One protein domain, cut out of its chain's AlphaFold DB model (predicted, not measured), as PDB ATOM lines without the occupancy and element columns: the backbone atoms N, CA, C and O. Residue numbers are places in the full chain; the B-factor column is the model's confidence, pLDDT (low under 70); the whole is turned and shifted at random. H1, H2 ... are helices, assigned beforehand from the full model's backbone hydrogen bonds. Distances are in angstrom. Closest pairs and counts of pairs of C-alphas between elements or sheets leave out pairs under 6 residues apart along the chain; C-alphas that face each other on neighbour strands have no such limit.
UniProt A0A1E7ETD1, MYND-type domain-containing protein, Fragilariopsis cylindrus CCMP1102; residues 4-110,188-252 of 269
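Overview. This is residues 4 to 110 and 188 to 252 of the 269 residues of the protein "MYND-type domain-containing protein" of Fragilariopsis cylindrus CCMP1102 (UniProt A0A1E7ETD1). Three helices, H5, H6 and H7, make an up-and-down bundle, and the hairpin of H3 and H4 packs on H5, chiefly through H4. Beyond H6 lies a second group, the antiparallel pair H8 and H10 with H9 following H8, while H1 lies out at the beginning of the printed part and touches no helix. The end, residues 231 to 252, is a long loop that swings out and folds back toward the bundle. There are 172 printed residues with ten named helices, H1 to H10 in order along the chain, and no named strand; the class is all helix. The whole is compact, with a radius of gyration of the C-alphas of 16.6 A, and spans 49 by 41 by 30 A.

Arrangement. Start at H1, residues 8 to 13, and go on to H2, residues 18 to 21; they are apart. Next come H3, residues 26 to 38, and H4, residues 43 to 54, a helical hairpin at a shallow tilt of 18 degrees, opposite ways, closest at the C-alphas of Gly 31 and Ser 45, 4.4 A. Then comes the hub, H5, residues 58 to 70, touching five helices. With residues 59 to 64 alone it touches H4 at a steep tilt of 50 degrees, the closest C-alphas being Ala 53 and Met 61, 4.8 A. H3 and H5 only just touch, only at their ends, with 3 pairs of C-alphas within 8 A, the closest Phe 28 and Ser 60 at 5.5 A. H2 and H5 only just touch too, with 3 pairs, the closest C-alphas being Asp 19 and Ser 59, 6.9 A. H6, residues 74 to 85, forms a hairpin with H5 at a shallow tilt of 20 degrees; the closest C-alphas, of Met 65 and Ala 77, are 4.8 A apart. H7, residues 90 to 106, forms a hairpin with H6 at a tilt of 35.3 degrees, only just steep, and the closest C-alphas, of Ala 81 and Gly 92, are 4.1 A apart. Past the cut, look at H8, residues 188 to 200, and H10, residues 221 to 230: they touch at a shallow tilt of 5 degrees, opposite ways, with the C-alphas of Tyr 199 and Leu 226 closest at 5.6 A. H9, residues 204 to 213, meets H8 only through their link. H6 and H10 are close but not clearly touching, with the C-alphas of Glu 83 and Arg 227 closest at 7.6 A. Every O i to N i+4 pair is within hydrogen-bond range in H1, H3, H4, H5, H8, H9 and H10; H6 has 6 of 8 and H7 10 of 13, and H2 is too short for such a pair.

Along the chain. Find C-alpha 8 at (24.515, 18.629, -31.505), where H1 begins. H3 measures 18.3 A from first to last C-alpha, H4 16.3 A, H5 18.4 A and H6 15.1 A. The longest helix, H7, begins at C-alpha 90, (28.178, 20.778, -9.579), and runs 26.2 A. H8 measures 16.7 A, and H10 ends at C-alpha 230, (29.762, 35.287, 2.286).

Size, cuts and confidence. The two C-alphas farthest apart, those of Glu 9 and Leu 244, are 50.8 A apart. Residues 111 to 187 are not printed, and C-alphas 110 and 188 are 11.9 A apart across this cut. Of the links that are printed whole, H9 to H10 is short, the others are tight, and none is long. The mean pLDDT of the printed part is 86.1, with values under 70 at residues 4 to 6, 9 to 16, 103 to 109 and 236 to 247.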
ATOM      1  N   ARG A   4      32.248  23.995 -27.564       51.88
ATOM      2  CA  ARG A   4      31.630  24.799 -28.631       51.88
ATOM      3  C   ARG A   4      31.693  24.102 -29.989       51.88
ATOM      4  O   ARG A   4      30.734  24.219 -30.753       51.88
ATOM      5  N   ASN A   5      32.751  23.328 -30.228       66.00
ATOM      6  CA  ASN A   5      33.028  22.642 -31.490       66.00
ATOM      7  C   ASN A   5      32.396  21.245 -31.583       66.00
ATOM      8  O   ASN A   5      32.516  20.601 -32.621       66.00
ATOM      9  N   LEU A   6      31.723  20.781 -30.527       65.94
ATOM     10  CA  LEU A   6      30.981  19.523 -30.554       65.94
ATOM     11  C   LEU A   6      29.717  19.648 -31.415       65.94
ATOM     12  O   LEU A   6      29.024  20.678 -31.395       65.94
ATOM     13  N   SER A   7      29.398  18.576 -32.137       78.19
ATOM     14  CA  SER A   7      28.121  18.427 -32.836       78.19
ATOM     15  C   SER A   7      26.946  18.419 -31.849       78.19
ATOM     16  O   SER A   7      27.116  18.208 -30.647       78.19
ATOM     17  N   THR A   8      25.728  18.658 -32.340       70.50
ATOM     18  CA  THR A   8      24.515  18.629 -31.505       70.50
ATOM     19  C   THR A   8      24.313  17.262 -30.834       70.50
ATOM     20  O   THR A   8      24.041  17.224 -29.640       70.50
ATOM     21  N   GLU A   9      24.549  16.154 -31.546       67.94
ATOM     22  CA  GLU A   9      24.462  14.789 -30.993       67.94
ATOM     23  C   GLU A   9      25.538  14.505 -29.930       67.94
ATOM     24  O   GLU A   9      25.281  13.814 -28.942       67.94
ATOM     25  N   GLU A  10      26.751  15.046 -30.081       69.44
ATOM     26  CA  GLU A  10      27.787  14.946 -29.045       69.44
ATOM     27  C   GLU A  10      27.413  15.779 -27.817       69.44
ATOM     28  O   GLU A  10      27.514  15.293 -26.694       69.44
ATOM     29  N   LYS A  11      26.905  17.001 -28.009       60.28
ATOM     30  CA  LYS A  11      26.402  17.845 -26.913       60.28
ATOM     31  C   LYS A  11      25.256  17.174 -26.152       60.28
ATOM     32  O   LYS A  11      25.205  17.309 -24.934       60.28
ATOM     33  N   GLU A  12      24.393  16.422 -26.835       59.69
ATOM     34  CA  GLU A  12      23.338  15.600 -26.222       59.69
ATOM     35  C   GLU A  12      23.902  14.423 -25.416       59.69
ATOM     36  O   GLU A  12      23.462  14.193 -24.293       59.69
ATOM     37  N   LYS A  13      24.948  13.738 -25.898       56.12
ATOM     38  CA  LYS A  13      25.657  12.714 -25.101       56.12
ATOM     39  C   LYS A  13      26.333  13.280 -23.852       56.12
ATOM     40  O   LYS A  13      26.511  12.561 -22.872       56.12
ATOM     41  N   TYR A  14      26.700  14.557 -23.884       53.25
ATOM     42  CA  TYR A  14      27.318  15.277 -22.776       53.25
ATOM     43  C   TYR A  14      26.333  16.121 -21.955       53.25
ATOM     44  O   TYR A  14      26.765  16.801 -21.025       53.25
ATOM     45  N   GLN A  15      25.018  16.050 -22.220       50.72
ATOM     46  CA  GLN A  15      23.994  16.693 -21.376       50.72
ATOM     47  C   GLN A  15      24.070  16.247 -19.909       50.72
ATOM     48  O   GLN A  15      23.588  16.962 -19.031       50.72
ATOM     49  N   PHE A  16      24.693  15.096 -19.649       54.47
ATOM     50  CA  PHE A  16      24.821  14.497 -18.325       54.47
ATOM     51  C   PHE A  16      25.918  15.113 -17.450       54.47
ATOM     52  O   PHE A  16      25.884  14.918 -16.234       54.47
ATOM     53  N   ASP A  17      26.870  15.865 -18.015       72.81
ATOM     54  CA  ASP A  17      27.873  16.566 -17.209       72.81
ATOM     55  C   ASP A  17      27.544  18.056 -17.131       72.81
ATOM     56  O   ASP A  17      27.900  18.856 -18.000       72.81
ATOM     57  N   ASP A  18      26.825  18.422 -16.068       79.44
ATOM     58  CA  ASP A  18      26.394  19.794 -15.807       79.44
ATOM     59  C   ASP A  18      27.545  20.809 -15.921       79.44
ATOM     60  O   ASP A  18      27.371  21.917 -16.437       79.44
ATOM     61  N   ASP A  19      28.749  20.403 -15.515       81.12
ATOM     62  CA  ASP A  19      29.913  21.280 -15.467       81.12
ATOM     63  C   ASP A  19      30.446  21.653 -16.864       81.12
ATOM     64  O   ASP A  19      31.132  22.668 -17.005       81.12
ATOM     65  N   MET A  20      30.075  20.915 -17.919       85.06
ATOM     66  CA  MET A  20      30.431  21.252 -19.305       85.06
ATOM     67  C   MET A  20      29.571  22.362 -19.916       85.06
ATOM     68  O   MET A  20      29.928  22.913 -20.957       85.06
ATOM     69  N   ARG A  21      28.458  22.735 -19.272       90.50
ATOM     70  CA  ARG A  21      27.628  23.869 -19.716       90.50
ATOM     71  C   ARG A  21      28.281  25.219 -19.433       90.50
ATOM     72  O   ARG A  21      27.887  26.227 -20.013       90.50
ATOM     73  N   PHE A  22      29.259  25.249 -18.535       94.19
ATOM     74  CA  PHE A  22      29.957  26.466 -18.154       94.19
ATOM     75  C   PHE A  22      31.015  26.840 -19.199       94.19
ATOM     76  O   PHE A  22      31.758  25.975 -19.669       94.19
ATOM     77  N   PRO A  23      31.146  28.130 -19.552       94.94
ATOM     78  CA  PRO A  23      32.191  28.566 -20.460       94.94
ATOM     79  C   PRO A  23      33.574  28.346 -19.841       94.94
ATOM     80  O   PRO A  23      33.851  28.696 -18.688       94.94
ATOM     81  N   THR A  24      34.474  27.805 -20.651       95.19
ATOM     82  CA  THR A  24      35.882  27.640 -20.303       95.19
ATOM     83  C   THR A  24      36.668  28.916 -20.605       95.19
ATOM     84  O   THR A  24      36.393  29.632 -21.573       95.19
ATOM     85  N   SER A  25      37.656  29.217 -19.759       95.00
ATOM     86  CA  SER A  25      38.593  30.325 -19.979       95.00
ATOM     87  C   SER A  25      39.814  29.879 -20.789       95.00
ATOM     88  O   SER A  25      40.166  28.703 -20.776       95.00
ATOM     89  N   ASP A  26      40.520  30.821 -21.422       97.00
ATOM     90  CA  ASP A  26      41.820  30.550 -22.067       97.00
ATOM     91  C   ASP A  26      42.818  29.903 -21.089       97.00
ATOM     92  O   ASP A  26      43.488  28.926 -21.412       97.00
ATOM     93  N   SER A  27      42.834  30.380 -19.839       97.12
ATOM     94  CA  SER A  27      43.708  29.820 -18.800       97.12
ATOM     95  C   SER A  27      43.338  28.371 -18.459       97.12
ATOM     96  O   SER A  27      44.223  27.565 -18.206       97.12
ATOM     97  N   PHE A  28      42.050  28.005 -18.499       96.25
ATOM     98  CA  PHE A  28      41.622  26.612 -18.340       96.25
ATOM     99  C   PHE A  28      42.105  25.727 -19.490       96.25
ATOM    100  O   PHE A  28      42.592  24.625 -19.249       96.25
ATOM    101  N   VAL A  29      41.953  26.187 -20.735       95.81
ATOM    102  CA  VAL A  29      42.362  25.417 -21.919       95.81
ATOM    103  C   VAL A  29      43.866  25.156 -21.874       95.81
ATOM    104  O   VAL A  29      44.277  24.000 -21.877       95.81
ATOM    105  N   ARG A  30      44.662  26.211 -21.681       95.75
ATOM    106  CA  ARG A  30      46.122  26.116 -21.561       95.75
ATOM    107  C   ARG A  30      46.568  25.287 -20.358       95.75
ATOM    108  O   ARG A  30      47.552  24.564 -20.442       95.75
ATOM    109  N   GLY A  31      45.849  25.382 -19.236       95.19
ATOM    110  CA  GLY A  31      46.116  24.566 -18.052       95.19
ATOM    111  C   GLY A  31      45.942  23.073 -18.333       95.19
ATOM    112  O   GLY A  31      46.776  22.275 -17.918       95.19
ATOM    113  N   ASN A  32      44.908  22.697 -19.096       93.75
ATOM    114  CA  ASN A  32      44.738  21.314 -19.537       93.75
ATOM    115  C   ASN A  32      45.823  20.891 -20.531       93.75
ATOM    116  O   ASN A  32      46.336  19.790 -20.408       93.75
ATOM    117  N   GLU A  33      46.182  21.729 -21.503       93.62
ATOM    118  CA  GLU A  33      47.265  21.419 -22.453       93.62
ATOM    119  C   GLU A  33      48.579  21.118 -21.719       93.62
ATOM    120  O   GLU A  33      49.162  20.055 -21.927       93.62
ATOM    121  N   ALA A  34      48.965  21.977 -20.768       93.50
ATOM    122  CA  ALA A  34      50.138  21.759 -19.925       93.50
ATOM    123  C   ALA A  34      50.047  20.451 -19.115       93.50
ATOM    124  O   ALA A  34      51.017  19.696 -19.056       93.50
ATOM    125  N   LEU A  35      48.873  20.147 -18.542       91.44
ATOM    126  CA  LEU A  35      48.619  18.902 -17.806       91.44
ATOM    127  C   LEU A  35      48.889  17.658 -18.672       91.44
ATOM    128  O   LEU A  35      49.519  16.704 -18.212       91.44
ATOM    129  N   TRP A  36      48.415  17.665 -19.922       90.19
ATOM    130  CA  TRP A  36      48.596  16.556 -20.864       90.19
ATOM    131  C   TRP A  36      50.050  16.406 -21.313       90.19
ATOM    132  O   TRP A  36      50.557  15.288 -21.349       90.19
ATOM    133  N   GLU A  37      50.726  17.512 -21.631       92.44
ATOM    134  CA  GLU A  37      52.128  17.507 -22.071       92.44
ATOM    135  C   GLU A  37      53.082  17.006 -20.978       92.44
ATOM    136  O   GLU A  37      54.054  16.309 -21.268       92.44
ATOM    137  N   GLN A  38      52.791  17.334 -19.720       90.38
ATOM    138  CA  GLN A  38      53.647  17.017 -18.576       90.38
ATOM    139  C   GLN A  38      53.277  15.689 -17.895       90.38
ATOM    140  O   GLN A  38      53.987  15.237 -16.996       90.38
ATOM    141  N   GLY A  39      52.185  15.041 -18.318       90.88
ATOM    142  CA  GLY A  39      51.735  13.758 -17.776       90.88
ATOM    143  C   GLY A  39      51.186  13.833 -16.345       90.88
ATOM    144  O   GLY A  39      51.197  12.823 -15.640       90.88
ATOM    145  N   GLY A  40      50.728  15.004 -15.894       86.94
ATOM    146  CA  GLY A  40      50.203  15.205 -14.542       86.94
ATOM    147  C   GLY A  40      50.149  16.673 -14.121       86.94
ATOM    148  O   GLY A  40      50.627  17.549 -14.838       86.94
ATOM    149  N   MET A  41      49.546  16.939 -12.954       87.19
ATOM    150  CA  MET A  41      49.429  18.293 -12.396       87.19
ATOM    151  C   MET A  41      50.803  18.792 -11.952       87.19
ATOM    152  O   MET A  41      51.458  18.154 -11.129       87.19
ATOM    153  N   GLN A  42      51.229  19.930 -12.492       90.56
ATOM    154  CA  GLN A  42      52.467  20.615 -12.121       90.56
ATOM    155  C   GLN A  42      52.175  22.063 -11.715       90.56
ATOM    156  O   GLN A  42      51.045  22.552 -11.820       90.56
ATOM    157  N   GLU A  43      53.210  22.772 -11.264       88.69
ATOM    158  CA  GLU A  43      53.111  24.173 -10.847       88.69
ATOM    159  C   GLU A  43      52.557  25.074 -11.966       88.69
ATOM    160  O   GLU A  43      51.655  25.877 -11.718       88.69
ATOM    161  N   ASP A  44      53.002  24.872 -13.209       89.81
ATOM    162  CA  ASP A  44      52.563  25.665 -14.363       89.81
ATOM    163  C   ASP A  44      51.074  25.463 -14.689       89.81
ATOM    164  O   ASP A  44      50.334  26.436 -14.881       89.81
ATOM    165  N   SER A  45      50.598  24.210 -14.715       92.44
ATOM    166  CA  SER A  45      49.181  23.910 -14.964       92.44
ATOM    167  C   SER A  45      48.302  24.432 -13.827       92.44
ATOM    168  O   SER A  45      47.252  25.034 -14.072       92.44
ATOM    169  N   MET A  46      48.752  24.282 -12.579       93.81
ATOM    170  CA  MET A  46      48.031  24.777 -11.410       93.81
ATOM    171  C   MET A  46      47.943  26.309 -11.400       93.81
ATOM    172  O   MET A  46      46.867  26.858 -11.151       93.81
ATOM    173  N   ALA A  47      49.023  27.018 -11.736       94.00
ATOM    174  CA  ALA A  47      49.019  28.476 -11.850       94.00
ATOM    175  C   ALA A  47      48.013  28.967 -12.910       94.00
ATOM    176  O   ALA A  47      47.287  29.943 -12.686       94.00
ATOM    177  N   LEU A  48      47.913  28.260 -14.041       96.44
ATOM    178  CA  LEU A  48      46.924  28.539 -15.084       96.44
ATOM    179  C   LEU A  48      45.488  28.299 -14.595       96.44
ATOM    180  O   LEU A  48      44.614  29.144 -14.816       96.44
ATOM    181  N   PHE A  49      45.229  27.207 -13.872       95.31
ATOM    182  CA  PHE A  49      43.908  26.976 -13.287       95.31
ATOM    183  C   PHE A  49      43.549  28.022 -12.232       95.31
ATOM    184  O   PHE A  49      42.442  28.552 -12.272       95.31
ATOM    185  N   VAL A  50      44.474  28.411 -11.355       93.12
ATOM    186  CA  VAL A  50      44.249  29.493 -10.383       93.12
ATOM    187  C   VAL A  50      43.879  30.794 -11.094       93.12
ATOM    188  O   VAL A  50      42.861  31.401 -10.761       93.12
ATOM    189  N   LYS A  51      44.622  31.181 -12.136       94.06
ATOM    190  CA  LYS A  51      44.317  32.376 -12.935       94.06
ATOM    191  C   LYS A  51      42.924  32.311 -13.573       94.06
ATOM    192  O   LYS A  51      42.185  33.298 -13.566       94.06
ATOM    193  N   GLY A  52      42.539  31.154 -14.112       95.06
ATOM    194  CA  GLY A  52      41.199  30.942 -14.665       95.06
ATOM    195  C   GLY A  52      40.099  31.022 -13.601       95.06
ATOM    196  O   GLY A  52      39.052  31.629 -13.832       95.06
ATOM    197  N   ALA A  53      40.345  30.467 -12.415       93.94
ATOM    198  CA  ALA A  53      39.421  30.501 -11.287       93.94
ATOM    199  C   ALA A  53      39.215  31.936 -10.768       93.94
ATOM    200  O   ALA A  53      38.078  32.356 -10.552       93.94
ATOM    201  N   GLU A  54      40.282  32.733 -10.665       90.94
ATOM    202  CA  GLU A  54      40.227  34.160 -10.304       90.94
ATOM    203  C   GLU A  54      39.457  35.004 -11.333       90.94
ATOM    204  O   GLU A  54      38.768  35.967 -10.976       90.94
ATOM    205  N   ALA A  55      39.510  34.614 -12.609       91.62
ATOM    206  CA  ALA A  55      38.690  35.198 -13.668       91.62
ATOM    207  C   ALA A  55      37.216  34.741 -13.622       91.62
ATOM    208  O   ALA A  55      36.382  35.280 -14.349       91.62
ATOM    209  N   GLY A  56      36.867  33.789 -12.753       92.19
ATOM    210  CA  GLY A  56      35.504  33.302 -12.565       92.19
ATOM    211  C   GLY A  56      35.141  32.047 -13.364       92.19
ATOM    212  O   GLY A  56      33.954  31.731 -13.452       92.19
ATOM    213  N   CYS A  57      36.117  31.336 -13.939       95.19
ATOM    214  CA  CYS A  57      35.881  30.089 -14.668       95.19
ATOM    215  C   CYS A  57      35.597  28.930 -13.700       95.19
ATOM    216  O   CYS A  57      36.473  28.526 -12.935       95.19
ATOM    217  N   VAL A  58      34.385  28.371 -13.762       96.19
ATOM    218  CA  VAL A  58      33.940  27.277 -12.877       96.19
ATOM    219  C   VAL A  58      34.781  26.012 -13.077       96.19
ATOM    220  O   VAL A  58      35.232  25.418 -12.103       96.19
ATOM    221  N   SER A  59      35.101  25.640 -14.320       95.50
ATOM    222  CA  SER A  59      35.929  24.459 -14.609       95.50
ATOM    223  C   SER A  59      37.354  24.589 -14.054       95.50
ATOM    224  O   SER A  59      37.933  23.615 -13.570       95.50
ATOM    225  N   SER A  60      37.915  25.803 -14.063       95.44
ATOM    226  CA  SER A  60      39.186  26.090 -13.393       95.44
ATOM    227  C   SER A  60      39.075  25.949 -11.876       95.44
ATOM    228  O   SER A  60      39.950  25.335 -11.271       95.44
ATOM    229  N   MET A  61      37.998  26.460 -11.263       95.81
ATOM    230  CA  MET A  61      37.753  26.281  -9.825       95.81
ATOM    231  C   MET A  61      37.695  24.795  -9.463       95.81
ATOM    232  O   MET A  61      38.317  24.399  -8.484       95.81
ATOM    233  N   ASN A  62      37.018  23.970 -10.268       94.56
ATOM    234  CA  ASN A  62      36.939  22.522 -10.053       94.56
ATOM    235  C   ASN A  62      38.320  21.851 -10.029       94.56
ATOM    236  O   ASN A  62      38.579  21.039  -9.143       94.56
ATOM    237  N   ASN A  63      39.229  22.229 -10.932       94.56
ATOM    238  CA  ASN A  63      40.594  21.690 -10.942       94.56
ATOM    239  C   ASN A  63      41.404  22.147  -9.725       94.56
ATOM    240  O   ASN A  63      42.035  21.324  -9.065       94.56
ATOM    241  N   VAL A  64      41.330  23.439  -9.382       93.94
ATOM    242  CA  VAL A  64      42.002  23.982  -8.191       93.94
ATOM    243  C   VAL A  64      41.519  23.275  -6.925       93.94
ATOM    244  O   VAL A  64      42.323  22.909  -6.072       93.94
ATOM    245  N   MET A  65      40.208  23.065  -6.797       93.94
ATOM    246  CA  MET A  65      39.633  22.349  -5.665       93.94
ATOM    247  C   MET A  65      40.090  20.903  -5.599       93.94
ATOM    248  O   MET A  65      40.506  20.487  -4.525       93.94
ATOM    249  N   GLY A  66      40.024  20.172  -6.717       91.88
ATOM    250  CA  GLY A  66      40.439  18.773  -6.785       91.88
ATOM    251  C   GLY A  66      41.862  18.590  -6.267       91.88
ATOM    252  O   GLY A  66      42.094  17.776  -5.374       91.88
ATOM    253  N   GLU A  67      42.782  19.436  -6.731       92.12
ATOM    254  CA  GLU A  67      44.174  19.421  -6.282       92.12
ATOM    255  C   GLU A  67      44.307  19.731  -4.785       92.12
ATOM    256  O   GLU A  67      44.916  18.975  -4.030       92.12
ATOM    257  N   LEU A  68      43.656  20.799  -4.310       88.81
ATOM    258  CA  LEU A  68      43.669  21.150  -2.889       88.81
ATOM    259  C   LEU A  68      43.083  20.033  -2.014       88.81
ATOM    260  O   LEU A  68      43.578  19.801  -0.913       88.81
ATOM    261  N   THR A  69      42.039  19.338  -2.464       88.44
ATOM    262  CA  THR A  69      41.454  18.220  -1.718       88.44
ATOM    263  C   THR A  69      42.336  16.977  -1.726       88.44
ATOM    264  O   THR A  69      42.455  16.344  -0.677       88.44
ATOM    265  N   ASN A  70      43.014  16.674  -2.838       88.69
ATOM    266  CA  ASN A  70      43.981  15.574  -2.924       88.69
ATOM    267  C   ASN A  70      45.149  15.778  -1.946       88.69
ATOM    268  O   ASN A  70      45.582  14.838  -1.283       88.69
ATOM    269  N   ASP A  71      45.568  17.030  -1.763       86.38
ATOM    270  CA  ASP A  71      46.573  17.446  -0.781       86.38
ATOM    271  C   ASP A  71      46.067  17.483   0.680       86.38
ATOM    272  O   ASP A  71      46.804  17.863   1.598       86.38
ATOM    273  N   GLY A  72      44.789  17.172   0.929       83.75
ATOM    274  CA  GLY A  72      44.154  17.302   2.245       83.75
ATOM    275  C   GLY A  72      43.921  18.754   2.693       83.75
ATOM    276  O   GLY A  72      43.570  19.023   3.844       83.75
ATOM    277  N   LYS A  73      44.071  19.736   1.799       84.25
ATOM    278  CA  LYS A  73      43.879  21.173   2.063       84.25
ATOM    279  C   LYS A  73      42.407  21.592   1.924       84.25
ATOM    280  O   LYS A  73      42.106  22.644   1.365       84.25
ATOM    281  N   PHE A  74      41.476  20.831   2.508       82.75
ATOM    282  CA  PHE A  74      40.020  21.068   2.411       82.75
ATOM    283  C   PHE A  74      39.590  22.505   2.756       82.75
ATOM    284  O   PHE A  74      38.755  23.095   2.078       82.75
ATOM    285  N   HIS A  75      40.199  23.112   3.776       78.31
ATOM    286  CA  HIS A  75      39.903  24.493   4.172       78.31
ATOM    287  C   HIS A  75      40.296  25.541   3.116       78.31
ATOM    288  O   HIS A  75      39.654  26.583   3.036       78.31
ATOM    289  N   HIS A  76      41.309  25.270   2.287       82.06
ATOM    290  CA  HIS A  76      41.645  26.125   1.143       82.06
ATOM    291  C   HIS A  76      40.678  25.889  -0.023       82.06
ATOM    292  O   HIS A  76      40.298  26.837  -0.709       82.06
ATOM    293  N   ALA A  77      40.248  24.640  -0.226       88.56
ATOM    294  CA  ALA A  77      39.268  24.298  -1.254       88.56
ATOM    295  C   ALA A  77      37.891  24.923  -0.976       88.56
ATOM    296  O   ALA A  77      37.187  25.272  -1.918       88.56
ATOM    297  N   LEU A  78      37.521  25.129   0.294       88.62
ATOM    298  CA  LEU A  78      36.191  25.598   0.701       88.62
ATOM    299  C   LEU A  78      35.761  26.913   0.033       88.62
ATOM    300  O   LEU A  78      34.610  27.043  -0.380       88.62
ATOM    301  N   ALA A  79      36.663  27.892  -0.080       89.56
ATOM    302  CA  ALA A  79      36.343  29.178  -0.700       89.56
ATOM    303  C   ALA A  79      36.047  29.021  -2.199       89.56
ATOM    304  O   ALA A  79      35.058  29.563  -2.695       89.56
ATOM    305  N   TRP A  80      36.857  28.220  -2.896       93.06
ATOM    306  CA  TRP A  80      36.640  27.876  -4.301       93.06
ATOM    307  C   TRP A  80      35.370  27.049  -4.495       93.06
ATOM    308  O   TRP A  80      34.623  27.300  -5.436       93.06
ATOM    309  N   ALA A  81      35.078  26.137  -3.567       94.62
ATOM    310  CA  ALA A  81      33.883  25.299  -3.583       94.62
ATOM    311  C   ALA A  81      32.623  26.120  -3.423       94.62
ATOM    312  O   ALA A  81      31.680  25.963  -4.195       94.62
ATOM    313  N   LEU A  82      32.635  27.064  -2.486       95.56
ATOM    314  CA  LEU A  82      31.519  27.969  -2.309       95.56
ATOM    315  C   LEU A  82      31.351  28.915  -3.497       95.56
ATOM    316  O   LEU A  82      30.224  29.106  -3.938       95.56
ATOM    317  N   GLU A  83      32.439  29.476  -4.027       96.12
ATOM    318  CA  GLU A  83      32.394  30.348  -5.205       96.12
ATOM    319  C   GLU A  83      31.863  29.603  -6.444       96.12
ATOM    320  O   GLU A  83      31.006  30.136  -7.147       96.12
ATOM    321  N   ALA A  84      32.303  28.367  -6.688       96.62
ATOM    322  CA  ALA A  84      31.791  27.525  -7.768       96.62
ATOM    323  C   ALA A  84      30.316  27.146  -7.547       96.62
ATOM    324  O   ALA A  84      29.502  27.270  -8.464       96.62
ATOM    325  N   ALA A  85      29.939  26.760  -6.324       97.25
ATOM    326  CA  ALA A  85      28.575  26.363  -5.983       97.25
ATOM    327  C   ALA A  85      27.566  27.507  -6.159       97.25
ATOM    328  O   ALA A  85      26.521  27.307  -6.774       97.25
ATOM    329  N   ILE A  86      27.878  28.730  -5.700       97.81
ATOM    330  CA  ILE A  86      26.972  29.888  -5.870       97.81
ATOM    331  C   ILE A  86      26.819  30.332  -7.331       97.81
ATOM    332  O   ILE A  86      25.954  31.150  -7.636       97.81
ATOM    333  N   ARG A  87      27.678  29.834  -8.227       97.31
ATOM    334  CA  ARG A  87      27.601  30.055  -9.677       97.31
ATOM    335  C   ARG A  87      26.826  28.962 -10.400       97.31
ATOM    336  O   ARG A  87      26.580  29.110 -11.592       97.31
ATOM    337  N   GLY A  88      26.452  27.890  -9.709       96.06
ATOM    338  CA  GLY A  88      25.770  26.758 -10.319       96.06
ATOM    339  C   GLY A  88      26.631  25.524 -10.567       96.06
ATOM    340  O   GLY A  88      26.115  24.576 -11.146       96.06
ATOM    341  N   GLY A  89      27.918  25.540 -10.205       95.06
ATOM    342  CA  GLY A  89      28.845  24.448 -10.504       95.06
ATOM    343  C   GLY A  89      28.601  23.222  -9.626       95.06
ATOM    344  O   GLY A  89      28.617  23.323  -8.393       95.06
ATOM    345  N   ARG A  90      28.428  22.056 -10.255       94.69
ATOM    346  CA  ARG A  90      28.178  20.778  -9.579       94.69
ATOM    347  C   ARG A  90      29.394  20.332  -8.777       94.69
ATOM    348  O   ARG A  90      29.239  19.985  -7.606       94.69
ATOM    349  N   GLY A  91      30.591  20.401  -9.365       93.44
ATOM    350  CA  GLY A  91      31.841  20.057  -8.682       93.44
ATOM    351  C   GLY A  91      32.030  20.818  -7.365       93.44
ATOM    352  O   GLY A  91      32.333  20.212  -6.339       93.44
ATOM    353  N   GLY A  92      31.733  22.121  -7.347       94.88
ATOM    354  CA  GLY A  92      31.772  22.933  -6.124       94.88
ATOM    355  C   GLY A  92      30.840  22.422  -5.029       94.88
ATOM    356  O   GLY A  92      31.255  22.287  -3.879       94.88
ATOM    357  N   ILE A  93      29.597  22.073  -5.375       95.50
ATOM    358  CA  ILE A  93      28.649  21.513  -4.403       95.50
ATOM    359  C   ILE A  93      29.121  20.160  -3.865       95.50
ATOM    360  O   ILE A  93      29.017  19.921  -2.661       95.50
ATOM    361  N   MET A  94      29.633  19.282  -4.728       92.44
ATOM    362  CA  MET A  94      30.130  17.972  -4.301       92.44
ATOM    363  C   MET A  94      31.252  18.123  -3.269       92.44
ATOM    364  O   MET A  94      31.155  17.563  -2.182       92.44
ATOM    365  N   ILE A  95      32.232  18.991  -3.543       91.50
ATOM    366  CA  ILE A  95      33.324  19.271  -2.602       91.50
ATOM    367  C   ILE A  95      32.815  19.897  -1.296       91.50
ATOM    368  O   ILE A  95      33.316  19.554  -0.225       91.50
ATOM    369  N   LEU A  96      31.811  20.785  -1.335       92.44
ATOM    370  CA  LEU A  96      31.195  21.315  -0.109       92.44
ATOM    371  C   LEU A  96      30.561  20.202   0.730       92.44
ATOM    372  O   LEU A  96      30.779  20.153   1.939       92.44
ATOM    373  N   ASN A  97      29.803  19.304   0.101       91.00
ATOM    374  CA  ASN A  97      29.192  18.167   0.783       91.00
ATOM    375  C   ASN A  97      30.245  17.229   1.381       91.00
ATOM    376  O   ASN A  97      30.100  16.843   2.541       91.00
ATOM    377  N   ASP A  98      31.327  16.946   0.656       86.94
ATOM    378  CA  ASP A  98      32.446  16.153   1.167       86.94
ATOM    379  C   ASP A  98      33.128  16.846   2.353       86.94
ATOM    380  O   ASP A  98      33.395  16.210   3.370       86.94
ATOM    381  N   CYS A  99      33.332  18.166   2.290       84.44
ATOM    382  CA  CYS A  99      33.858  18.947   3.413       84.44
ATOM    383  C   CYS A  99      32.937  18.858   4.641       84.44
ATOM    384  O   CYS A  99      33.400  18.631   5.763       84.44
ATOM    385  N   TYR A 100      31.624  19.008   4.447       86.19
ATOM    386  CA  TYR A 100      30.657  18.913   5.538       86.19
ATOM    387  C   TYR A 100      30.573  17.496   6.108       86.19
ATOM    388  O   TYR A 100      30.475  17.354   7.325       86.19
ATOM    389  N   ALA A 101      30.685  16.458   5.278       82.19
ATOM    390  CA  ALA A 101      30.694  15.062   5.707       82.19
ATOM    391  C   ALA A 101      32.007  14.653   6.393       82.19
ATOM    392  O   ALA A 101      31.997  13.888   7.356       82.19
ATOM    393  N   ALA A 102      33.152  15.179   5.957       74.56
ATOM    394  CA  ALA A 102      34.442  14.873   6.566       74.56
ATOM    395  C   ALA A 102      34.539  15.412   8.006       74.56
ATOM    396  O   ALA A 102      35.210  14.813   8.850       74.56
ATOM    397  N   SER A 103      33.806  16.489   8.325       66.56
ATOM    398  CA  SER A 103      33.705  17.021   9.693       66.56
ATOM    399  C   SER A 103      33.114  16.021  10.708       66.56
ATOM    400  O   SER A 103      33.434  16.087  11.901       66.56
ATOM    401  N   ASN A 104      32.353  15.028  10.235       62.16
ATOM    402  CA  ASN A 104      31.673  14.020  11.053       62.16
ATOM    403  C   ASN A 104      32.653  13.148  11.852       62.16
ATOM    404  O   ASN A 104      32.361  12.727  12.974       62.16
ATOM    405  N   ASN A 105      33.839  12.889  11.292       59.69
ATOM    406  CA  ASN A 105      34.818  11.970  11.873       59.69
ATOM    407  C   ASN A 105      35.451  12.498  13.175       59.69
ATOM    408  O   ASN A 105      36.155  11.758  13.860       59.69
ATOM    409  N   ILE A 106      35.196  13.761  13.551       59.62
ATOM    410  CA  ILE A 106      35.850  14.439  14.689       59.62
ATOM    411  C   ILE A 106      34.851  14.857  15.780       59.62
ATOM    412  O   ILE A 106      35.175  15.627  16.681       59.62
ATOM    413  N   LYS A 107      33.621  14.320  15.766       58.91
ATOM    414  CA  LYS A 107      32.536  14.702  16.703       58.91
ATOM    415  C   LYS A 107      32.165  16.195  16.649       58.91
ATOM    416  O   LYS A 107      31.434  16.675  17.516       58.91
ATOM    417  N   LEU A 108      32.638  16.917  15.636       59.09
ATOM    418  CA  LEU A 108      32.052  18.182  15.218       59.09
ATOM    419  C   LEU A 108      30.707  17.847  14.581       59.09
ATOM    420  O   LEU A 108      30.627  16.965  13.733       59.09
ATOM    421  N   GLN A 109      29.633  18.471  15.068       62.16
ATOM    422  CA  GLN A 109      28.305  18.216  14.524       62.16
ATOM    423  C   GLN A 109      28.258  18.691  13.072       62.16
ATOM    424  O   GLN A 109      28.659  19.812  12.762       62.16
ATOM    425  N   ASN A 110      27.801  17.792  12.206       73.19
ATOM    426  CA  ASN A 110      27.784  17.953  10.762       73.19
ATOM    427  C   ASN A 110      27.005  19.214  10.380       73.19
ATOM    428  O   ASN A 110      25.944  19.483  10.950       73.19
ATOM    429  N   GLY A 188      27.628  29.450  13.093       91.12
ATOM    430  CA  GLY A 188      28.233  29.754  11.800       91.12
ATOM    431  C   GLY A 188      27.432  29.187  10.637       91.12
ATOM    432  O   GLY A 188      27.054  29.919   9.724       91.12
ATOM    433  N   GLU A 189      27.066  27.912  10.745       92.62
ATOM    434  CA  GLU A 189      26.180  27.230   9.803       92.62
ATOM    435  C   GLU A 189      24.829  27.953   9.657       92.62
ATOM    436  O   GLU A 189      24.374  28.228   8.549       92.62
ATOM    437  N   CYS A 190      24.207  28.319  10.780       95.50
ATOM    438  CA  CYS A 190      22.914  28.997  10.832       95.50
ATOM    439  C   CYS A 190      22.940  30.332  10.087       95.50
ATOM    440  O   CYS A 190      22.038  30.643   9.305       95.50
ATOM    441  N   HIS A 191      23.985  31.127  10.320       95.19
ATOM    442  CA  HIS A 191      24.159  32.406   9.648       95.19
ATOM    443  C   HIS A 191      24.448  32.232   8.162       95.19
ATOM    444  O   HIS A 191      23.827  32.919   7.354       95.19
ATOM    445  N   GLN A 192      25.320  31.296   7.785       95.25
ATOM    446  CA  GLN A 192      25.608  31.032   6.377       95.25
ATOM    447  C   GLN A 192      24.352  30.573   5.630       95.25
ATOM    448  O   GLN A 192      24.037  31.122   4.576       95.25
ATOM    449  N   LEU A 193      23.568  29.658   6.208       96.25
ATOM    450  CA  LEU A 193      22.296  29.230   5.629       96.25
ATOM    451  C   LEU A 193      21.305  30.398   5.502       96.25
ATOM    452  O   LEU A 193      20.622  30.522   4.488       96.25
ATOM    453  N   SER A 194      21.242  31.293   6.491       96.50
ATOM    454  CA  SER A 194      20.410  32.500   6.411       96.50
ATOM    455  C   SER A 194      20.836  33.420   5.258       96.50
ATOM    456  O   SER A 194      19.982  33.920   4.521       96.50
ATOM    457  N   LEU A 195      22.145  33.606   5.053       96.19
ATOM    458  CA  LEU A 195      22.679  34.367   3.923       96.19
ATOM    459  C   LEU A 195      22.337  33.703   2.586       96.19
ATOM    460  O   LEU A 195      21.868  34.387   1.678       96.19
ATOM    461  N   LEU A 196      22.510  32.385   2.474       97.62
ATOM    462  CA  LEU A 196      22.180  31.627   1.267       97.62
ATOM    463  C   LEU A 196      20.680  31.697   0.950       97.62
ATOM    464  O   LEU A 196      20.301  32.035  -0.168       97.62
ATOM    465  N   ASN A 197      19.807  31.493   1.935       97.44
ATOM    466  CA  ASN A 197      18.360  31.615   1.746       97.44
ATOM    467  C   ASN A 197      17.929  33.027   1.331       97.44
ATOM    468  O   ASN A 197      16.983  33.174   0.562       97.44
ATOM    469  N   LYS A 198      18.612  34.067   1.824       97.38
ATOM    470  CA  LYS A 198      18.265  35.462   1.530       97.38
ATOM    471  C   LYS A 198      18.842  35.976   0.209       97.38
ATOM    472  O   LYS A 198      18.185  36.767  -0.460       97.38
ATOM    473  N   TYR A 199      20.069  35.590  -0.133       97.94
ATOM    474  CA  TYR A 199      20.838  36.204  -1.224       97.94
ATOM    475  C   TYR A 199      21.223  35.239  -2.348       97.94
ATOM    476  O   TYR A 199      21.553  35.715  -3.427       97.94
ATOM    477  N   HIS A 200      21.195  33.922  -2.126       98.12
ATOM    478  CA  HIS A 200      21.442  32.932  -3.178       98.12
ATOM    479  C   HIS A 200      20.131  32.338  -3.689       98.12
ATOM    480  O   HIS A 200      19.805  32.525  -4.852       98.12
ATOM    481  N   LYS A 201      19.330  31.706  -2.820       97.75
ATOM    482  CA  LYS A 201      18.126  30.944  -3.206       97.75
ATOM    483  C   LYS A 201      17.179  31.692  -4.167       97.75
ATOM    484  O   LYS A 201      16.778  31.085  -5.152       97.75
ATOM    485  N   PRO A 202      16.852  32.987  -3.965       98.25
ATOM    486  CA  PRO A 202      15.943  33.701  -4.867       98.25
ATOM    487  C   PRO A 202      16.529  33.974  -6.261       98.25
ATOM    488  O   PRO A 202      15.774  34.191  -7.202       98.25
ATOM    489  N   TYR A 203      17.859  33.978  -6.386       98.25
ATOM    490  CA  TYR A 203      18.589  34.376  -7.593       98.25
ATOM    491  C   TYR A 203      19.425  33.235  -8.188       98.25
ATOM    492  O   TYR A 203      20.082  33.438  -9.201       98.25
ATOM    493  N   ALA A 204      19.419  32.044  -7.580       97.94
ATOM    494  CA  ALA A 204      20.322  30.944  -7.916       97.94
ATOM    495  C   ALA A 204      20.224  30.557  -9.397       97.94
ATOM    496  O   ALA A 204      21.237  30.480 -10.091       97.94
ATOM    497  N   LYS A 205      18.994  30.402  -9.903       96.50
ATOM    498  CA  LYS A 205      18.740  30.116 -11.319       96.50
ATOM    499  C   LYS A 205      19.245  31.238 -12.230       96.50
ATOM    500  O   LYS A 205      19.956  30.968 -13.187       96.50
ATOM    501  N   GLU A 206      18.923  32.492 -11.913       97.94
ATOM    502  CA  GLU A 206      19.330  33.644 -12.726       97.94
ATOM    503  C   GLU A 206      20.855  33.809 -12.774       97.94
ATOM    504  O   GLU A 206      21.415  34.041 -13.844       97.94
ATOM    505  N   ILE A 207      21.531  33.668 -11.630       98.31
ATOM    506  CA  ILE A 207      22.994  33.703 -11.547       98.31
ATOM    507  C   ILE A 207      23.571  32.602 -12.436       98.31
ATOM    508  O   ILE A 207      24.403  32.889 -13.293       98.31
ATOM    509  N   ARG A 208      23.100  31.365 -12.272       97.12
ATOM    510  CA  ARG A 208      23.578  30.211 -13.035       97.12
ATOM    511  C   ARG A 208      23.373  30.379 -14.540       97.12
ATOM    512  O   ARG A 208      24.315  30.179 -15.301       97.12
ATOM    513  N   ASP A 209      22.189  30.805 -14.970       96.75
ATOM    514  CA  ASP A 209      21.868  31.000 -16.388       96.75
ATOM    515  C   ASP A 209      22.749  32.096 -17.020       96.75
ATOM    516  O   ASP A 209      23.253  31.926 -18.132       96.75
ATOM    517  N   LYS A 210      23.002  33.200 -16.298       98.06
ATOM    518  CA  LYS A 210      23.929  34.262 -16.731       98.06
ATOM    519  C   LYS A 210      25.363  33.746 -16.876       98.06
ATOM    520  O   LYS A 210      26.026  34.063 -17.861       98.06
ATOM    521  N   ILE A 211      25.831  32.929 -15.931       97.75
ATOM    522  CA  ILE A 211      27.172  32.334 -15.992       97.75
ATOM    523  C   ILE A 211      27.289  31.363 -17.177       97.75
ATOM    524  O   ILE A 211      28.266  31.438 -17.916       97.75
ATOM    525  N   ILE A 212      26.300  30.490 -17.396       96.25
ATOM    526  CA  ILE A 212      26.271  29.548 -18.532       96.25
ATOM    527  C   ILE A 212      26.285  30.300 -19.870       96.25
ATOM    528  O   ILE A 212      26.986  29.905 -20.799       96.25
ATOM    529  N   ARG A 213      25.570  31.426 -19.962       96.94
ATOM    530  CA  ARG A 213      25.589  32.302 -21.145       96.94
ATOM    531  C   ARG A 213      26.946  32.984 -21.380       96.94
ATOM    532  O   ARG A 213      27.194  33.468 -22.482       96.94
ATOM    533  N   GLY A 214      27.822  33.008 -20.376       95.88
ATOM    534  CA  GLY A 214      29.129  33.655 -20.444       95.88
ATOM    535  C   GLY A 214      29.123  35.137 -20.104       95.88
ATOM    536  O   GLY A 214      30.057  35.843 -20.480       95.88
ATOM    537  N   ASP A 215      28.110  35.613 -19.376       97.25
ATOM    538  CA  ASP A 215      28.142  36.956 -18.805       97.25
ATOM    539  C   ASP A 215      29.347  37.093 -17.862       97.25
ATOM    540  O   ASP A 215      29.651  36.179 -17.089       97.25
ATOM    541  N   ASP A 216      30.006  38.260 -17.871       95.50
ATOM    542  CA  ASP A 216      31.091  38.534 -16.927       95.50
ATOM    543  C   ASP A 216      30.548  38.454 -15.487       95.50
ATOM    544  O   ASP A 216      29.700  39.270 -15.094       95.50
ATOM    545  N   PRO A 217      31.054  37.527 -14.653       95.25
ATOM    546  CA  PRO A 217      30.593  37.361 -13.283       95.25
ATOM    547  C   PRO A 217      30.683  38.638 -12.446       95.25
ATOM    548  O   PRO A 217      29.895  38.823 -11.515       95.25
ATOM    549  N   LYS A 218      31.633  39.531 -12.756       94.12
ATOM    550  CA  LYS A 218      31.822  40.814 -12.063       94.12
ATOM    551  C   LYS A 218      30.661  41.780 -12.297       94.12
ATOM    552  O   LYS A 218      30.429  42.647 -11.458       94.12
ATOM    553  N   LEU A 219      29.912  41.603 -13.386       96.69
ATOM    554  CA  LEU A 219      28.763  42.432 -13.748       96.69
ATOM    555  C   LEU A 219      27.433  41.893 -13.191       96.69
ATOM    556  O   LEU A 219      26.433  42.611 -13.185       96.69
ATOM    557  N   ILE A 220      27.406  40.666 -12.660       97.75
ATOM    558  CA  ILE A 220      26.209  40.068 -12.050       97.75
ATOM    559  C   ILE A 220      26.041  40.600 -10.617       97.75
ATOM    560  O   ILE A 220      26.677  40.128  -9.670       97.75
ATOM    561  N   LYS A 221      25.174  41.601 -10.438       98.38
ATOM    562  CA  LYS A 221      24.980  42.330  -9.169       98.38
ATOM    563  C   LYS A 221      24.593  41.425  -7.993       98.38
ATOM    564  O   LYS A 221      25.090  41.614  -6.876       98.38
ATOM    565  N   GLU A 222      23.707  40.468  -8.231       98.31
ATOM    566  CA  GLU A 222      23.193  39.519  -7.241       98.31
ATOM    567  C   GLU A 222      24.338  38.637  -6.730       98.31
ATOM    568  O   GLU A 222      24.564  38.545  -5.519       98.31
ATOM    569  N   LEU A 223      25.147  38.110  -7.656       97.81
ATOM    570  CA  LEU A 223      26.346  37.332  -7.358       97.81
ATOM    571  C   LEU A 223      27.365  38.158  -6.564       97.81
ATOM    572  O   LEU A 223      27.820  37.715  -5.514       97.81
ATOM    573  N   GLN A 224      27.691  39.382  -6.989       97.31
ATOM    574  CA  GLN A 224      28.648  40.219  -6.250       97.31
ATOM    575  C   GLN A 224      28.152  40.578  -4.841       97.31
ATOM    576  O   GLN A 224      28.933  40.653  -3.888       97.31
ATOM    577  N   THR A 225      26.841  40.765  -4.677       97.38
ATOM    578  CA  THR A 225      26.235  40.982  -3.360       97.38
ATOM    579  C   THR A 225      26.390  39.752  -2.475       97.38
ATOM    580  O   THR A 225      26.832  39.888  -1.332       97.38
ATOM    581  N   LEU A 226      26.084  38.570  -3.007       97.06
ATOM    582  CA  LEU A 226      26.235  37.299  -2.312       97.06
ATOM    583  C   LEU A 226      27.696  37.034  -1.917       97.06
ATOM    584  O   LEU A 226      27.961  36.765  -0.747       97.06
ATOM    585  N   ARG A 227      28.650  37.214  -2.840       95.31
ATOM    586  CA  ARG A 227      30.092  37.046  -2.588       95.31
ATOM    587  C   ARG A 227      30.570  37.890  -1.412       95.31
ATOM    588  O   ARG A 227      31.188  37.374  -0.483       95.31
ATOM    589  N   ARG A 228      30.212  39.177  -1.392       94.50
ATOM    590  CA  ARG A 228      30.551  40.084  -0.285       94.50
ATOM    591  C   ARG A 228      29.915  39.650   1.036       94.50
ATOM    592  O   ARG A 228      30.557  39.749   2.075       94.50
ATOM    593  N   LYS A 229      28.665  39.173   1.018       94.38
ATOM    594  CA  LYS A 229      27.977  38.690   2.229       94.38
ATOM    595  C   LYS A 229      28.589  37.406   2.780       94.38
ATOM    596  O   LYS A 229      28.631  37.257   3.993       94.38
ATOM    597  N   LEU A 230      29.080  36.527   1.911       93.19
ATOM    598  CA  LEU A 230      29.762  35.287   2.286       93.19
ATOM    599  C   LEU A 230      31.249  35.488   2.618       93.19
ATOM    600  O   LEU A 230      31.893  34.555   3.084       93.19
ATOM    601  N   GLY A 231      31.800  36.690   2.415       91.56
ATOM    602  CA  GLY A 231      33.216  36.975   2.660       91.56
ATOM    603  C   GLY A 231      34.164  36.434   1.584       91.56
ATOM    604  O   GLY A 231      35.355  36.318   1.845       91.56
ATOM    605  N   LEU A 232      33.661  36.147   0.378       90.44
ATOM    606  CA  LEU A 232      34.436  35.644  -0.771       90.44
ATOM    607  C   LEU A 232      35.212  36.741  -1.521       90.44
ATOM    608  O   LEU A 232      35.831  36.484  -2.548       90.44
ATOM    609  N   THR A 233      35.140  37.987  -1.052       86.69
ATOM    610  CA  THR A 233      35.786  39.145  -1.689       86.69
ATOM    611  C   THR A 233      36.980  39.677  -0.906       86.69
ATOM    612  O   THR A 233      37.423  40.781  -1.218       86.69
ATOM    613  N   ARG A 234      37.448  39.001   0.156       73.25
ATOM    614  CA  ARG A 234      38.589  39.550   0.903       73.25
ATOM    615  C   ARG A 234      39.898  39.295   0.137       73.25
ATOM    616  O   ARG A 234      39.962  38.347  -0.651       73.25
ATOM    617  N   PRO A 235      40.901  40.166   0.317       70.75
ATOM    618  CA  PRO A 235      42.204  40.038  -0.323       70.75
ATOM    619  C   PRO A 235      42.925  38.732   0.037       70.75
ATOM    620  O   PRO A 235      42.765  38.211   1.140       70.75
ATOM    621  N   ARG A 236      43.719  38.202  -0.902       65.12
ATOM    622  CA  ARG A 236      44.393  36.899  -0.768       65.12
ATOM    623  C   ARG A 236      45.486  36.888   0.302       65.12
ATOM    624  O   ARG A 236      45.687  35.887   0.977       65.12
ATOM    625  N   ASP A 237      46.114  38.028   0.525       66.00
ATOM    626  CA  ASP A 237      47.099  38.269   1.576       66.00
ATOM    627  C   ASP A 237      46.514  38.186   2.997       66.00
ATOM    628  O   ASP A 237      47.254  37.909   3.939       66.00
ATOM    629  N   GLU A 238      45.189  38.309   3.183       58.50
ATOM    630  CA  GLU A 238      44.549  37.956   4.465       58.50
ATOM    631  C   GLU A 238      44.582  36.436   4.740       58.50
ATOM    632  O   GLU A 238      44.291  35.988   5.855       58.50
ATOM    633  N   TYR A 239      44.906  35.628   3.730       62.28
ATOM    634  CA  TYR A 239      44.725  34.177   3.714       62.28
ATOM    635  C   TYR A 239      46.042  33.403   3.620       62.28
ATOM    636  O   TYR A 239      46.094  32.281   4.110       62.28
ATOM    637  N   ASP A 240      47.097  33.997   3.058       57.78
ATOM    638  CA  ASP A 240      48.408  33.358   2.843       57.78
ATOM    639  C   ASP A 240      49.275  33.261   4.120       57.78
ATOM    640  O   ASP A 240      50.475  32.984   4.065       57.78
ATOM    641  N   GLY A 241      48.689  33.464   5.303       58.84
ATOM    642  CA  GLY A 241      49.366  33.115   6.548       58.84
ATOM    643  C   GLY A 241      49.554  31.601   6.620       58.84
ATOM    644  O   GLY A 241      48.588  30.871   6.413       58.84
ATOM    645  N   GLU A 242      50.765  31.122   6.934       54.53
ATOM    646  CA  GLU A 242      51.013  29.697   7.185       54.53
ATOM    647  C   GLU A 242      49.958  29.165   8.163       54.53
ATOM    648  O   GLU A 242      49.960  29.474   9.359       54.53
ATOM    649  N   SER A 243      49.007  28.393   7.636       53.38
ATOM    650  CA  SER A 243      48.008  27.718   8.444       53.38
ATOM    651  C   SER A 243      48.756  26.730   9.330       53.38
ATOM    652  O   SER A 243      49.140  25.643   8.897       53.38
ATOM    653  N   LEU A 244      48.959  27.110  10.593       51.84
ATOM    654  CA  LEU A 244      49.595  26.292  11.634       51.84
ATOM    655  C   LEU A 244      48.851  24.966  11.897       51.84
ATOM    656  O   LEU A 244      49.269  24.176  12.740       51.84
ATOM    657  N   PHE A 245      47.746  24.699  11.193       57.41
ATOM    658  CA  PHE A 245      46.875  23.560  11.429       57.41
ATOM    659  C   PHE A 245      46.489  22.884  10.106       57.41
ATOM    660  O   PHE A 245      45.425  23.142   9.537       57.41
ATOM    661  N   LYS A 246      47.330  21.952   9.638       58.62
ATOM    662  CA  LYS A 246      46.898  20.945   8.654       58.62
ATOM    663  C   LYS A 246      45.643  20.243   9.200       58.62
ATOM    664  O   LYS A 246      45.616  19.855  10.365       58.62
ATOM    665  N   ASN A 247      44.614  20.086   8.365       61.25
ATOM    666  CA  ASN A 247      43.360  19.387   8.691       61.25
ATOM    667  C   ASN A 247      42.526  20.002   9.828       61.25
ATOM    668  O   ASN A 247      41.979  19.290  10.669       61.25
ATOM    669  N   ASN A 248      42.386  21.328   9.866       70.06
ATOM    670  CA  ASN A 248      41.493  21.960  10.830       70.06
ATOM    671  C   ASN A 248      40.027  21.927  10.353       70.06
ATOM    672  O   ASN A 248      39.537  22.857   9.714       70.06
ATOM    673  N   PHE A 249      39.315  20.849  10.686       71.38
ATOM    674  CA  PHE A 249      37.905  20.657  10.325       71.38
ATOM    675  C   PHE A 249      36.967  21.727  10.905       71.38
ATOM    676  O   PHE A 249      35.872  21.928  10.383       71.38
ATOM    677  N   PHE A 250      37.398  22.479  11.926       71.88
ATOM    678  CA  PHE A 250      36.640  23.623  12.442       71.88
ATOM    679  C   PHE A 250      36.516  24.766  11.418       71.88
ATOM    680  O   PHE A 250      35.641  25.616  11.568       71.88
ATOM    681  N   LEU A 251      37.363  24.783  10.383       78.12
ATOM    682  CA  LEU A 251      37.324  25.771   9.300       78.12
ATOM    683  C   LEU A 251      36.353  25.395   8.174       78.12
ATOM    684  O   LEU A 251      36.133  26.203   7.278       78.12
ATOM    685  N   LEU A 252      35.768  24.192   8.203       79.75
ATOM    686  CA  LEU A 252      34.841  23.731   7.161       79.75
ATOM    687  C   LEU A 252      33.427  24.293   7.340       79.75
ATOM    688  O   LEU A 252      32.642  24.287   6.401       79.75
TER     689      LEU A 252